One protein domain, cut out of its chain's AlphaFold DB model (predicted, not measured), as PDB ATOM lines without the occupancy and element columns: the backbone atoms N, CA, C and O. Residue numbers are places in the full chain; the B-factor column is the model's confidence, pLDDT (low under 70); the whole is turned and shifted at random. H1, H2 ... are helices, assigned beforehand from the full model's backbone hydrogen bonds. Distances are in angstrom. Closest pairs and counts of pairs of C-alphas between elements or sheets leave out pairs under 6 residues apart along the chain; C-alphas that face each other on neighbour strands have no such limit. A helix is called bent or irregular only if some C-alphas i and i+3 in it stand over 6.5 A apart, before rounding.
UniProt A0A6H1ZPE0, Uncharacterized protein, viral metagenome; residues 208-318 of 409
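AT A GLANCE: This is residues 208 to 318 of the 409 residues of an uncharacterized protein of viral metagenome (UniProt A0A6H1ZPE0). One long helix, H4, makes a rod with a cluster at each end: H1, H2 and H3 gather round its first part, H5 and H6 fold back beside its last. Residues 261 to 270 of H4 stand free between. The printed part has 111 residues with six named helices, H1 to H6, and no named strand: all helix, extended, radius of gyration of the C-alphas 22.6 A, spans 72 by 23 by 21 A.

HOW THE PARTS SIT: The hub H4, residues 248 to 287, touches H1, residues 208 to 215, closest C-alphas Ala 256 and Ala 211, 5.3 A, through its residues 252 to 260 alone. Through 248 to 255 alone it touches H2, residues 228 to 238, about perpendicular at 86 degrees, closest C-alphas Val 252 and Val 232, 6.2 A. H3, residues 240 to 243, is close to H4 but not clearly touching, closest C-alphas Thr 243 and Val 251, 6.4 A. H4 and H5, residues 291 to 304, form a hairpin and only just touch, with 3 pairs of C-alphas within 8 A, the closest Arg 282 and Leu 304, 6.9 A. H6, residues 309 to 313, touches residues 274 to 282 of H4 alone, closest C-alphas Asp 309 and Ala 278, 5.2 A. Every O i to N i+4 pair is within hydrogen-bond range in H1, H2, H4 and H6; H5 has 3 of 10, and 7 of 11 O i to N i+3; H3 is too short.

IN THESE COORDINATES: H4 runs 57.2 A from C-alpha 248 at (99.518, 81.000, 126.271) to C-alpha 287 at (129.770, 129.486, 128.206). H5, 18.2 A, is irregular: C-alphas 295 and 298 are 7.6 A apart.

THE WHOLE: The C-alphas farthest apart, Thr 245 and Ala 292, are 72.6 A apart. The printed part has no cut; the link H1 to H2 is long, and its residues 221 to 223 have pLDDT under 70.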
ATOM      1  N   ASP A 208      98.745  95.115 120.989       82.56
ATOM      2  CA  ASP A 208      98.715  94.243 119.807       82.56
ATOM      3  C   ASP A 208      99.998  94.324 118.969       82.56
ATOM      4  O   ASP A 208     100.453  93.316 118.431       82.56
ATOM      5  N   ASN A 209     100.611  95.509 118.863       82.56
ATOM      6  CA  ASN A 209     101.876  95.677 118.145       82.56
ATOM      7  C   ASN A 209     103.028  94.979 118.879       82.56
ATOM      8  O   ASN A 209     103.877  94.361 118.238       82.56
ATOM      9  N   ILE A 210     103.039  95.030 120.215       80.69
ATOM     10  CA  ILE A 210     104.027  94.306 121.023       80.69
ATOM     11  C   ILE A 210     103.756  92.801 120.999       80.69
ATOM     12  O   ILE A 210     104.700  92.039 120.830       80.69
ATOM     13  N   ALA A 211     102.500  92.360 121.095       83.50
ATOM     14  CA  ALA A 211     102.143  90.944 120.994       83.50
ATOM     15  C   ALA A 211     102.603  90.346 119.654       83.50
ATOM     16  O   ALA A 211     103.264  89.312 119.635       83.50
ATOM     17  N   LYS A 212     102.389  91.062 118.542       84.56
ATOM     18  CA  LYS A 212     102.943  90.674 117.236       84.56
ATOM     19  C   LYS A 212     104.470  90.642 117.232       84.56
ATOM     20  O   LYS A 212     105.054  89.732 116.660       84.56
ATOM     21  N   ALA A 213     105.133  91.601 117.878       82.38
ATOM     22  CA  ALA A 213     106.591  91.600 117.980       82.38
ATOM     23  C   ALA A 213     107.132  90.420 118.814       82.38
ATOM     24  O   ALA A 213     108.217  89.924 118.512       82.38
ATOM     25  N   ILE A 214     106.386  89.961 119.827       83.38
ATOM     26  CA  ILE A 214     106.669  88.734 120.591       83.38
ATOM     27  C   ILE A 214     106.530  87.512 119.678       83.38
ATOM     28  O   ILE A 214     107.450  86.701 119.599       83.38
ATOM     29  N   ASP A 215     105.415  87.407 118.948       82.44
ATOM     30  CA  ASP A 215     105.153  86.287 118.035       82.44
ATOM     31  C   ASP A 215     106.186  86.214 116.893       82.44
ATOM     32  O   ASP A 215     106.585  85.131 116.471       82.44
ATOM     33  N   GLU A 216     106.670  87.365 116.420       83.50
ATOM     34  CA  GLU A 216     107.691  87.481 115.372       83.50
ATOM     35  C   GLU A 216     109.137  87.343 115.892       83.50
ATOM     36  O   GLU A 216     110.078  87.432 115.100       83.50
ATOM     37  N   GLY A 217     109.340  87.161 117.204       78.69
ATOM     38  CA  GLY A 217     110.670  87.028 117.815       78.69
ATOM     39  C   GLY A 217     111.533  88.292 117.717       78.69
ATOM     40  O   GLY A 217     112.761  88.220 117.668       78.69
ATOM     41  N   LYS A 218     110.899  89.467 117.634       79.38
ATOM     42  CA  LYS A 218     111.565  90.775 117.501       79.38
ATOM     43  C   LYS A 218     111.871  91.436 118.844       79.38
ATOM     44  O   LYS A 218     112.527  92.477 118.875       79.38
ATOM     45  N   ILE A 219     111.398  90.856 119.946       78.50
ATOM     46  CA  ILE A 219     111.688  91.332 121.298       78.50
ATOM     47  C   ILE A 219     113.048  90.801 121.745       78.50
ATOM     48  O   ILE A 219     113.348  89.618 121.616       78.50
ATOM     49  N   MET A 220     113.875  91.693 122.282       75.56
ATOM     50  CA  MET A 220     115.191  91.353 122.811       75.56
ATOM     51  C   MET A 220     115.097  91.172 124.330       75.56
ATOM     52  O   MET A 220     114.781  92.125 125.039       75.56
ATOM     53  N   LEU A 221     115.419  89.982 124.839       69.12
ATOM     54  CA  LEU A 221     115.644  89.725 126.267       69.12
ATOM     55  C   LEU A 221     117.136  89.471 126.485       69.12
ATOM     56  O   LEU A 221     117.752  88.672 125.783       69.12
ATOM     57  N   ASN A 222     117.744  90.168 127.448       66.69
ATOM     58  CA  ASN A 222     119.171  90.027 127.781       66.69
ATOM     59  C   ASN A 222     120.118  90.163 126.566       66.69
ATOM     60  O   ASN A 222     121.141  89.485 126.475       66.69
ATOM     61  N   GLY A 223     119.764  91.030 125.610       69.44
ATOM     62  CA  GLY A 223     120.562  91.290 124.406       69.44
ATOM     63  C   GLY A 223     120.464  90.220 123.311       69.44
ATOM     64  O   GLY A 223     121.223  90.289 122.346       69.44
ATOM     65  N   LYS A 224     119.551  89.250 123.434       77.56
ATOM     66  CA  LYS A 224     119.260  88.246 122.401       77.56
ATOM     67  C   LYS A 224     117.794  88.307 121.991       77.56
ATOM     68  O   LYS A 224     116.936  88.595 122.820       77.56
ATOM     69  N   ALA A 225     117.520  88.022 120.719       82.00
ATOM     70  CA  ALA A 225     116.157  87.855 120.230       82.00
ATOM     71  C   ALA A 225     115.506  86.684 120.974       82.00
ATOM     72  O   ALA A 225     116.062  85.586 120.984       82.00
ATOM     73  N   ALA A 226     114.375  86.945 121.618       80.50
ATOM     74  CA  ALA A 226     113.635  85.956 122.376       80.50
ATOM     75  C   ALA A 226     112.453  85.438 121.568       80.50
ATOM     76  O   ALA A 226     111.737  86.195 120.911       80.50
ATOM     77  N   THR A 227     112.257  84.132 121.635       85.19
ATOM     78  CA  THR A 227     111.117  83.441 121.041       85.19
ATOM     79  C   THR A 227     109.865  83.607 121.903       85.19
ATOM     80  O   THR A 227     109.928  83.888 123.103       85.19
ATOM     81  N   ARG A 228     108.697  83.391 121.291       83.44
ATOM     82  CA  ARG A 228     107.395  83.407 121.971       83.44
ATOM     83  C   ARG A 228     107.368  82.496 123.205       83.44
ATOM     84  O   ARG A 228     106.898  82.910 124.260       83.44
ATOM     85  N   GLU A 229     107.903  81.284 123.083       84.00
ATOM     86  CA  GLU A 229     107.947  80.285 124.162       84.00
ATOM     87  C   GLU A 229     108.836  80.726 125.332       84.00
ATOM     88  O   GLU A 229     108.465  80.548 126.494       84.00
ATOM     89  N   GLU A 230     109.979  81.356 125.045       83.62
ATOM     90  CA  GLU A 230     110.875  81.900 126.070       83.62
ATOM     91  C   GLU A 230     110.213  83.051 126.835       83.62
ATOM     92  O   GLU A 230     110.336  83.128 128.055       83.62
ATOM     93  N   ILE A 231     109.458  83.910 126.143       82.12
ATOM     94  CA  ILE A 231     108.738  85.031 126.761       82.12
ATOM     95  C   ILE A 231     107.586  84.529 127.636       82.12
ATOM     96  O   ILE A 231     107.428  85.000 128.760       82.12
ATOM     97  N   VAL A 232     106.809  83.548 127.166       84.88
ATOM     98  CA  VAL A 232     105.713  82.946 127.945       84.88
ATOM     99  C   VAL A 232     106.248  82.224 129.180       84.88
ATOM    100  O   VAL A 232     105.709  82.408 130.272       84.88
ATOM    101  N   THR A 233     107.318  81.439 129.031       85.69
ATOM    102  CA  THR A 233     107.962  80.735 130.150       85.69
ATOM    103  C   THR A 233     108.502  81.727 131.176       85.69
ATOM    104  O   THR A 233     108.149  81.638 132.349       85.69
ATOM    105  N   ALA A 234     109.262  82.735 130.736       84.06
ATOM    106  CA  ALA A 234     109.804  83.763 131.623       84.06
ATOM    107  C   ALA A 234     108.701  84.563 132.336       84.06
ATOM    108  O   ALA A 234     108.851  84.933 133.501       84.06
ATOM    109  N   TYR A 235     107.579  84.831 131.666       84.56
ATOM    110  CA  TYR A 235     106.455  85.530 132.287       84.56
ATOM    111  C   TYR A 235     105.733  84.651 133.322       84.56
ATOM    112  O   TYR A 235     105.392  85.134 134.400       84.56
ATOM    113  N   ARG A 236     105.554  83.352 133.041       87.44
ATOM    114  CA  ARG A 236     104.974  82.386 133.991       87.44
ATOM    115  C   ARG A 236     105.838  82.186 135.233       87.44
ATOM    116  O   ARG A 236     105.303  82.103 136.333       87.44
ATOM    117  N   GLU A 237     107.157  82.151 135.071       87.56
ATOM    118  CA  GLU A 237     108.100  82.038 136.190       87.56
ATOM    119  C   GLU A 237     108.075  83.268 137.110       87.56
ATOM    120  O   GLU A 237     108.180  83.124 138.327       87.56
ATOM    121  N   ASN A 238     107.902  84.470 136.548       84.50
ATOM    122  CA  ASN A 238     107.854  85.712 137.328       84.50
ATOM    123  C   ASN A 238     106.476  85.993 137.948       84.50
ATOM    124  O   ASN A 238     106.399  86.663 138.976       84.50
ATOM    125  N   TYR A 239     105.397  85.474 137.350       83.94
ATOM    126  CA  TYR A 239     104.021  85.724 137.785       83.94
ATOM    127  C   TYR A 239     103.173  84.442 137.861       83.94
ATOM    128  O   TYR A 239     102.134  84.351 137.192       83.94
ATOM    129  N   PRO A 240     103.566  83.447 138.680       85.19
ATOM    130  CA  PRO A 240     102.890  82.150 138.728       85.19
ATOM    131  C   PRO A 240     101.417  82.275 139.147       85.19
ATOM    132  O   PRO A 240     100.540  81.715 138.490       85.19
ATOM    133  N   ASP A 241     101.130  83.116 140.145       83.38
ATOM    134  CA  ASP A 241      99.800  83.275 140.758       83.38
ATOM    135  C   ASP A 241      98.697  83.704 139.778       83.38
ATOM    136  O   ASP A 241      97.517  83.430 139.999       83.38
ATOM    137  N   ILE A 242      99.067  84.399 138.698       81.94
ATOM    138  CA  ILE A 242      98.123  84.934 137.709       81.94
ATOM    139  C   ILE A 242      98.200  84.229 136.356       81.94
ATOM    140  O   ILE A 242      97.380  84.525 135.498       81.94
ATOM    141  N   THR A 243      99.155  83.318 136.135       80.38
ATOM    142  CA  THR A 243      99.418  82.726 134.806       80.38
ATOM    143  C   THR A 243      99.301  81.203 134.754       80.38
ATOM    144  O   THR A 243      99.216  80.653 133.655       80.38
ATOM    145  N   GLU A 244      99.241  80.519 135.902       78.69
ATOM    146  CA  GLU A 244      99.226  79.049 136.001       78.69
ATOM    147  C   GLU A 244      98.040  78.395 135.271       78.69
ATOM    148  O   GLU A 244      98.174  77.330 134.671       78.69
ATOM    149  N   THR A 245      96.878  79.055 135.269       80.75
ATOM    150  CA  THR A 245      95.645  78.554 134.632       80.75
ATOM    151  C   THR A 245      95.321  79.235 133.304       80.75
ATOM    152  O   THR A 245      94.313  78.907 132.677       80.75
ATOM    153  N   LEU A 246      96.159  80.179 132.867       85.81
ATOM    154  CA  LEU A 246      95.917  80.953 131.656       85.81
ATOM    155  C   LEU A 246      96.514  80.276 130.425       85.81
ATOM    156  O   LEU A 246      97.623  79.728 130.444       85.81
ATOM    157  N   ASP A 247      95.777  80.374 129.322       88.31
ATOM    158  CA  ASP A 247      96.265  79.987 128.010       88.31
ATOM    159  C   ASP A 247      97.449  80.868 127.580       88.31
ATOM    160  O   ASP A 247      97.609  82.012 128.013       88.31
ATOM    161  N   GLU A 248      98.299  80.321 126.716       82.69
ATOM    162  CA  GLU A 248      99.518  81.000 126.271       82.69
ATOM    163  C   GLU A 248      99.232  82.325 125.558       82.69
ATOM    164  O   GLU A 248     100.023  83.256 125.675       82.69
ATOM    165  N   GLU A 249      98.107  82.452 124.849       84.56
ATOM    166  CA  GLU A 249      97.761  83.684 124.138       84.56
ATOM    167  C   GLU A 249      97.393  84.809 125.117       84.56
ATOM    168  O   GLU A 249      97.807  85.959 124.942       84.56
ATOM    169  N   THR A 250      96.681  84.482 126.196       85.12
ATOM    170  CA  THR A 250      96.394  85.417 127.288       85.12
ATOM    171  C   THR A 250      97.668  85.795 128.045       85.12
ATOM    172  O   THR A 250      97.855  86.971 128.365       85.12
ATOM    173  N   VAL A 251      98.591  84.850 128.262       85.75
ATOM    174  CA  VAL A 251      99.908  85.144 128.859       85.75
ATOM    175  C   VAL A 251     100.726  86.088 127.967       85.75
ATOM    176  O   VAL A 251     101.294  87.052 128.476       85.75
ATOM    177  N   VAL A 252     100.724  85.895 126.641       86.69
ATOM    178  CA  VAL A 252     101.380  86.815 125.688       86.69
ATOM    179  C   VAL A 252     100.772  88.218 125.757       86.69
ATOM    180  O   VAL A 252     101.513  89.199 125.760       86.69
ATOM    181  N   LYS A 253      99.444  88.348 125.859       87.00
ATOM    182  CA  LYS A 253      98.780  89.662 125.987       87.00
ATOM    183  C   LYS A 253      99.133  90.368 127.299       87.00
ATOM    184  O   LYS A 253      99.331  91.583 127.294       87.00
ATOM    185  N   LEU A 254      99.240  89.628 128.403       85.56
ATOM    186  CA  LEU A 254      99.681  90.172 129.693       85.56
ATOM    187  C   LEU A 254     101.146  90.628 129.635       85.56
ATOM    188  O   LEU A 254     101.436  91.772 129.980       85.56
ATOM    189  N   ALA A 255     102.032  89.796 129.081       84.81
ATOM    190  CA  ALA A 255     103.431  90.150 128.850       84.81
ATOM    191  C   ALA A 255     103.577  91.380 127.941       84.81
ATOM    192  O   ALA A 255     104.353  92.287 128.234       84.81
ATOM    193  N   ALA A 256     102.788  91.461 126.866       86.50
ATOM    194  CA  ALA A 256     102.774  92.607 125.965       86.50
ATOM    195  C   ALA A 256     102.306  93.895 126.659       86.50
ATOM    196  O   ALA A 256     102.833  94.970 126.371       86.50
ATOM    197  N   LYS A 257     101.347  93.802 127.590       87.94
ATOM    198  CA  LYS A 257     100.890  94.945 128.388       87.94
ATOM    199  C   LYS A 257     101.990  95.455 129.321       87.94
ATOM    200  O   LYS A 257     102.239  96.656 129.353       87.94
ATOM    201  N   GLU A 258     102.678  94.567 130.029       85.12
ATOM    202  CA  GLU A 258     103.766  94.966 130.927       85.12
ATOM    203  C   GLU A 258     104.978  95.512 130.157       85.12
ATOM    204  O   GLU A 258     105.545  96.540 130.525       85.12
ATOM    205  N   LEU A 259     105.334  94.890 129.028       84.06
ATOM    206  CA  LEU A 259     106.368  95.408 128.128       84.06
ATOM    207  C   LEU A 259     106.010  96.794 127.590       84.06
ATOM    208  O   LEU A 259     106.891  97.646 127.495       84.06
ATOM    209  N   LYS A 260     104.731  97.044 127.285       86.25
ATOM    210  CA  LYS A 260     104.249  98.370 126.891       86.25
ATOM    211  C   LYS A 260     104.480  99.388 128.005       86.25
ATOM    212  O   LYS A 260     105.086 100.424 127.753       86.25
ATOM    213  N   GLU A 261     104.030  99.088 129.221       84.50
ATOM    214  CA  GLU A 261     104.182  99.986 130.373       84.50
ATOM    215  C   GLU A 261     105.663 100.265 130.681       84.50
ATOM    216  O   GLU A 261     106.044 101.402 130.960       84.50
ATOM    217  N   ASN A 262     106.524  99.250 130.580       82.94
ATOM    218  CA  ASN A 262     107.968  99.404 130.758       82.94
ATOM    219  C   ASN A 262     108.605 100.239 129.640       82.94
ATOM    220  O   ASN A 262     109.481 101.064 129.911       82.94
ATOM    221  N   PHE A 263     108.152 100.069 128.397       79.88
ATOM    222  CA  PHE A 263     108.602 100.878 127.269       79.88
ATOM    223  C   PHE A 263     108.183 102.346 127.423       79.88
ATOM    224  O   PHE A 263     109.013 103.234 127.242       79.88
ATOM    225  N   GLU A 264     106.938 102.615 127.830       82.69
ATOM    226  CA  GLU A 264     106.442 103.971 128.109       82.69
ATOM    227  C   GLU A 264     107.240 104.640 129.240       82.69
ATOM    228  O   GLU A 264     107.749 105.746 129.057       82.69
ATOM    229  N   LYS A 265     107.470 103.939 130.359       83.94
ATOM    230  CA  LYS A 265     108.323 104.436 131.458       83.94
ATOM    231  C   LYS A 265     109.757 104.712 131.007       83.94
ATOM    232  O   LYS A 265     110.364 105.702 131.425       83.94
ATOM    233  N   SER A 266     110.322 103.847 130.162       77.25
ATOM    234  CA  SER A 266     111.665 104.041 129.611       77.25
ATOM    235  C   SER A 266     111.721 105.262 128.696       77.25
ATOM    236  O   SER A 266     112.638 106.068 128.830       77.25
ATOM    237  N   LEU A 267     110.724 105.458 127.828       79.69
ATOM    238  CA  LEU A 267     110.617 106.651 126.989       79.69
ATOM    239  C   LEU A 267     110.501 107.931 127.820       79.69
ATOM    240  O   LEU A 267     111.189 108.904 127.518       79.69
ATOM    241  N   GLU A 268     109.678 107.938 128.869       82.31
ATOM    242  CA  GLU A 268     109.557 109.085 129.776       82.31
ATOM    243  C   GLU A 268     110.880 109.394 130.480       82.31
ATOM    244  O   GLU A 268     111.312 110.549 130.515       82.31
ATOM    245  N   THR A 269     111.562 108.361 130.977       83.56
ATOM    246  CA  THR A 269     112.865 108.504 131.640       83.56
ATOM    247  C   THR A 269     113.924 109.022 130.667       83.56
ATOM    248  O   THR A 269     114.651 109.960 130.994       83.56
ATOM    249  N   ASN A 270     113.980 108.472 129.452       78.69
ATOM    250  CA  ASN A 270     114.908 108.902 128.407       78.69
ATOM    251  C   ASN A 270     114.632 110.345 127.983       78.69
ATOM    252  O   ASN A 270     115.568 111.124 127.841       78.69
ATOM    253  N   LYS A 271     113.359 110.731 127.840       82.44
ATOM    254  CA  LYS A 271     112.971 112.109 127.528       82.44
ATOM    255  C   LYS A 271     113.396 113.067 128.638       82.44
ATOM    256  O   LYS A 271     113.967 114.112 128.347       82.44
ATOM    257  N   ALA A 272     113.179 112.703 129.902       85.00
ATOM    258  CA  ALA A 272     113.616 113.508 131.039       85.00
ATOM    259  C   ALA A 272     115.148 113.665 131.074       85.00
ATOM    260  O   ALA A 272     115.649 114.777 131.240       85.00
ATOM    261  N   GLN A 273     115.892 112.575 130.862       88.12
ATOM    262  CA  GLN A 273     117.353 112.610 130.762       88.12
ATOM    263  C   GLN A 273     117.823 113.472 129.590       88.12
ATOM    264  O   GLN A 273     118.725 114.289 129.759       88.12
ATOM    265  N   GLN A 274     117.187 113.342 128.427       85.69
ATOM    266  CA  GLN A 274     117.496 114.139 127.247       85.69
ATOM    267  C   GLN A 274     117.261 115.630 127.503       85.69
ATOM    268  O   GLN A 274     118.094 116.446 127.125       85.69
ATOM    269  N   THR A 275     116.179 116.000 128.191       87.75
ATOM    270  CA  THR A 275     115.926 117.394 128.580       87.75
ATOM    271  C   THR A 275     117.006 117.937 129.513       87.75
ATOM    272  O   THR A 275     117.426 119.082 129.352       87.75
ATOM    273  N   ILE A 276     117.478 117.140 130.476       91.19
ATOM    274  CA  ILE A 276     118.579 117.545 131.364       91.19
ATOM    275  C   ILE A 276     119.861 117.746 130.546       91.19
ATOM    276  O   ILE A 276     120.438 118.829 130.570       91.19
ATOM    277  N   GLN A 277     120.244 116.759 129.734       90.50
ATOM    278  CA  GLN A 277     121.446 116.834 128.900       90.50
ATOM    279  C   GLN A 277     121.396 117.990 127.893       90.50
ATOM    280  O   GLN A 277     122.400 118.660 127.668       90.50
ATOM    281  N   ALA A 278     120.228 118.264 127.307       91.50
ATOM    282  CA  ALA A 278     120.048 119.379 126.389       91.50
ATOM    283  C   ALA A 278     120.225 120.724 127.101       91.50
ATOM    284  O   ALA A 278     120.831 121.631 126.536       91.50
ATOM    285  N   LYS A 279     119.730 120.873 128.337       92.50
ATOM    286  CA  LYS A 279     119.981 122.072 129.154       92.50
ATOM    287  C   LYS A 279     121.472 122.246 129.440       92.50
ATOM    288  O   LYS A 279     122.005 123.312 129.148       92.50
ATOM    289  N   ASP A 280     122.146 121.191 129.887       92.81
ATOM    290  CA  ASP A 280     123.586 121.226 130.159       92.81
ATOM    291  C   ASP A 280     124.388 121.576 128.892       92.81
ATOM    292  O   ASP A 280     125.324 122.381 128.931       92.81
ATOM    293  N   LYS A 281     123.989 121.036 127.731       91.69
ATOM    294  CA  LYS A 281     124.599 121.351 126.431       91.69
ATOM    295  C   LYS A 281     124.348 122.808 126.026       91.69
ATOM    296  O   LYS A 281     125.294 123.463 125.597       91.69
ATOM    297  N   ARG A 282     123.134 123.355 126.205       91.81
ATOM    298  CA  ARG A 282     122.839 124.786 125.956       91.81
ATOM    299  C   ARG A 282     123.731 125.691 126.804       91.81
ATOM    300  O   ARG A 282     124.325 126.627 126.274       91.81
ATOM    301  N   GLU A 283     123.853 125.404 128.096       92.50
ATOM    302  CA  GLU A 283     124.703 126.185 129.000       92.50
ATOM    303  C   GLU A 283     126.183 126.076 128.628       92.50
ATOM    304  O   GLU A 283     126.883 127.087 128.571       92.50
ATOM    305  N   THR A 284     126.651 124.870 128.300       92.88
ATOM    306  CA  THR A 284     128.028 124.637 127.842       92.88
ATOM    307  C   THR A 284     128.329 125.446 126.584       92.88
ATOM    308  O   THR A 284     129.347 126.133 126.526       92.88
ATOM    309  N   ILE A 285     127.417 125.429 125.609       90.75
ATOM    310  CA  ILE A 285     127.532 126.198 124.371       90.75
ATOM    311  C   ILE A 285     127.631 127.693 124.678       90.75
ATOM    312  O   ILE A 285     128.587 128.329 124.240       90.75
ATOM    313  N   LEU A 286     126.714 128.238 125.487       90.19
ATOM    314  CA  LEU A 286     126.712 129.655 125.870       90.19
ATOM    315  C   LEU A 286     128.001 130.073 126.597       90.19
ATOM    316  O   LEU A 286     128.534 131.150 126.336       90.19
ATOM    317  N   ASN A 287     128.532 129.217 127.472       89.88
ATOM    318  CA  ASN A 287     129.770 129.486 128.206       89.88
ATOM    319  C   ASN A 287     131.026 129.375 127.325       89.88
ATOM    320  O   ASN A 287     132.028 130.034 127.603       89.88
ATOM    321  N   SER A 288     130.974 128.560 126.268       88.81
ATOM    322  CA  SER A 288     132.087 128.327 125.337       88.81
ATOM    323  C   SER A 288     132.209 129.363 124.213       88.81
ATOM    324  O   SER A 288     133.140 129.284 123.412       88.81
ATOM    325  N   LEU A 289     131.301 130.344 124.144       89.88
ATOM    326  CA  LEU A 289     131.337 131.384 123.115       89.88
ATOM    327  C   LEU A 289     132.603 132.243 123.210       89.88
ATOM    328  O   LEU A 289     133.041 132.638 124.299       89.88
ATOM    329  N   GLY A 290     133.157 132.583 122.044       88.81
ATOM    330  CA  GLY A 290     134.287 133.501 121.931       88.81
ATOM    331  C   GLY A 290     133.966 134.870 122.534       88.81
ATOM    332  O   GLY A 290     132.821 135.317 122.525       88.81
ATOM    333  N   GLU A 291     134.978 135.566 123.061       85.62
ATOM    334  CA  GLU A 291     134.782 136.848 123.761       85.62
ATOM    335  C   GLU A 291     134.067 137.905 122.912       85.62
ATOM    336  O   GLU A 291     133.228 138.636 123.435       85.62
ATOM    337  N   ALA A 292     134.334 137.929 121.602       82.88
ATOM    338  CA  ALA A 292     133.679 138.830 120.656       82.88
ATOM    339  C   ALA A 292     132.156 138.619 120.573       82.88
ATOM    340  O   ALA A 292     131.417 139.569 120.317       82.88
ATOM    341  N   ASP A 293     131.686 137.398 120.829       86.44
ATOM    342  CA  ASP A 293     130.286 137.003 120.666       86.44
ATOM    343  C   ASP A 293     129.506 137.073 121.981       86.44
ATOM    344  O   ASP A 293     128.273 137.069 121.981       86.44
ATOM    345  N   LYS A 294     130.206 137.239 123.112       88.75
ATOM    346  CA  LYS A 294     129.582 137.376 124.435       88.75
ATOM    347  C   LYS A 294     128.643 138.582 124.530       88.75
ATOM    348  O   LYS A 294     127.694 138.536 125.308       88.75
ATOM    349  N   LYS A 295     128.849 139.627 123.712       87.44
ATOM    350  CA  LYS A 295     127.940 140.787 123.645       87.44
ATOM    351  C   LYS A 295     126.513 140.409 123.226       87.44
ATOM    352  O   LYS A 295     125.571 141.081 123.626       87.44
ATOM    353  N   TYR A 296     126.343 139.298 122.505       89.19
ATOM    354  CA  TYR A 296     125.047 138.818 122.024       89.19
ATOM    355  C   TYR A 296     124.374 137.796 122.953       89.19
ATOM    356  O   TYR A 296     123.287 137.317 122.638       89.19
ATOM    357  N   LEU A 297     124.971 137.452 124.103       88.19
ATOM    358  CA  LEU A 297     124.452 136.418 125.015       88.19
ATOM    359  C   LEU A 297     122.990 136.638 125.424       88.19
ATOM    360  O   LEU A 297     122.222 135.677 125.499       88.19
ATOM    361  N   ALA A 298     122.609 137.894 125.672       89.62
ATOM    362  CA  ALA A 298     121.255 138.256 126.083       89.62
ATOM    363  C   ALA A 298     120.199 137.915 125.015       89.62
ATOM    364  O   ALA A 298     119.084 137.535 125.367       89.62
ATOM    365  N   GLU A 299     120.556 137.992 123.729       88.94
ATOM    366  CA  GLU A 299     119.671 137.662 122.604       88.94
ATOM    367  C   GLU A 299     119.818 136.207 122.147       88.94
ATOM    368  O   GLU A 299     118.852 135.585 121.707       88.94
ATOM    369  N   LEU A 300     121.008 135.626 122.294       90.25
ATOM    370  CA  LEU A 300     121.284 134.251 121.891       90.25
ATOM    371  C   LEU A 300     120.623 133.228 122.818       90.25
ATOM    372  O   LEU A 300     120.091 132.227 122.344       90.25
ATOM    373  N   LYS A 301     120.616 133.483 124.131       91.00
ATOM    374  CA  LYS A 301     119.982 132.600 125.117       91.00
ATOM    375  C   LYS A 301     118.506 132.299 124.789       91.00
ATOM    376  O   LYS A 301     118.185 131.125 124.615       91.00
ATOM    377  N   PRO A 302     117.617 133.297 124.601       91.31
ATOM    378  CA  PRO A 302     116.222 133.024 124.258       91.31
ATOM    379  C   PRO A 302     116.040 132.400 122.865       91.31
ATOM    380  O   PRO A 302     115.002 131.791 122.615       91.31
ATOM    381  N   LEU A 303     117.004 132.535 121.945       88.00
ATOM    382  CA  LEU A 303     116.977 131.817 120.665       88.00
ATOM    383  C   LEU A 303     117.298 130.329 120.848       88.00
ATOM    384  O   LEU A 303     116.587 129.489 120.300       88.00
ATOM    385  N   LEU A 304     118.312 129.996 121.651       89.50
ATOM    386  CA  LEU A 304     118.669 128.609 121.970       89.50
ATOM    387  C   LEU A 304     117.592 127.893 122.797       89.50
ATOM    388  O   LEU A 304     117.372 126.696 122.608       89.50
ATOM    389  N   ASP A 305     116.880 128.620 123.659       89.12
ATOM    390  CA  ASP A 305     115.762 128.074 124.441       89.12
ATOM    391  C   ASP A 305     114.559 127.679 123.562       89.12
ATOM    392  O   ASP A 305     113.762 126.825 123.951       89.12
ATOM    393  N   LYS A 306     114.432 128.250 122.354       88.81
ATOM    394  CA  LYS A 306     113.399 127.869 121.372       88.81
ATOM    395  C   LYS A 306     113.759 126.622 120.566       88.81
ATOM    396  O   LYS A 306     112.884 126.043 119.923       88.81
ATOM    397  N   VAL A 307     115.025 126.206 120.564       88.38
ATOM    398  CA  VAL A 307     115.452 124.988 119.871       88.38
ATOM    399  C   VAL A 307     115.013 123.778 120.691       88.38
ATOM    400  O   VAL A 307     115.242 123.726 121.899       88.38
ATOM    401  N   SER A 308     114.396 122.789 120.040       90.00
ATOM    402  CA  SER A 308     113.987 121.545 120.705       90.00
ATOM    403  C   SER A 308     115.176 120.818 121.346       90.00
ATOM    404  O   SER A 308     116.295 120.885 120.836       90.00
ATOM    405  N   ASP A 309     114.939 120.081 122.436       88.38
ATOM    406  CA  ASP A 309     115.992 119.309 123.116       88.38
ATOM    407  C   ASP A 309     116.702 118.342 122.156       88.38
ATOM    408  O   ASP A 309     117.928 118.267 122.145       88.38
ATOM    409  N   SER A 310     115.948 117.666 121.284       84.62
ATOM    410  CA  SER A 310     116.512 116.802 120.241       84.62
ATOM    411  C   SER A 310     117.389 117.565 119.252       84.62
ATOM    412  O   SER A 310     118.449 117.069 118.886       84.62
ATOM    413  N   GLY A 311     116.979 118.771 118.851       86.44
ATOM    414  CA  GLY A 311     117.759 119.605 117.938       86.44
ATOM    415  C   GLY A 311     119.076 120.073 118.552       86.44
ATOM    416  O   GLY A 311     120.100 120.042 117.882       86.44
ATOM    417  N   VAL A 312     119.075 120.438 119.839       88.88
ATOM    418  CA  VAL A 312     120.311 120.799 120.556       88.88
ATOM    419  C   VAL A 312     121.231 119.592 120.708       88.88
ATOM    420  O   VAL A 312     122.449 119.726 120.605       88.88
ATOM    421  N   MET A 313     120.672 118.410 120.965       88.06
ATOM    422  CA  MET A 313     121.447 117.186 121.172       88.06
ATOM    423  C   MET A 313     122.042 116.600 119.887       88.06
ATOM    424  O   MET A 313     122.971 115.805 120.001       88.06
ATOM    425  N   ASP A 314     121.598 117.030 118.701       88.06
ATOM    426  CA  ASP A 314     122.167 116.610 117.414       88.06
ATOM    427  C   ASP A 314     123.689 116.864 117.359       88.06
ATOM    428  O   ASP A 314     124.204 117.862 117.882       88.06
ATOM    429  N   GLU A 315     124.421 115.939 116.740       83.69
ATOM    430  CA  GLU A 315     125.871 116.029 116.538       83.69
ATOM    431  C   GLU A 315     126.242 117.184 115.601       83.69
ATOM    432  O   GLU A 315     127.300 117.788 115.752       83.69
ATOM    433  N   ASN A 316     125.349 117.534 114.672       85.50
ATOM    434  CA  ASN A 316     125.549 118.610 113.702       85.50
ATOM    435  C   ASN A 316     125.055 119.971 114.207       85.50
ATOM    436  O   ASN A 316     125.060 120.949 113.456       85.50
ATOM    437  N   PHE A 317     124.587 120.054 115.455       88.12
ATOM    438  CA  PHE A 317     124.119 121.311 116.018       88.12
ATOM    439  C   PHE A 317     125.279 122.308 116.152       88.12
ATOM    440  O   PHE A 317     126.218 122.075 116.913       88.12
ATOM    441  N   SER A 318     125.187 123.443 115.452       86.75
ATOM    442  CA  SER A 318     126.144 124.548 115.558       86.75
ATOM    443  C   SER A 318     125.465 125.829 116.035       86.75
ATOM    444  O   SER A 318     124.466 126.283 115.471       86.75
TER     445      SER A 318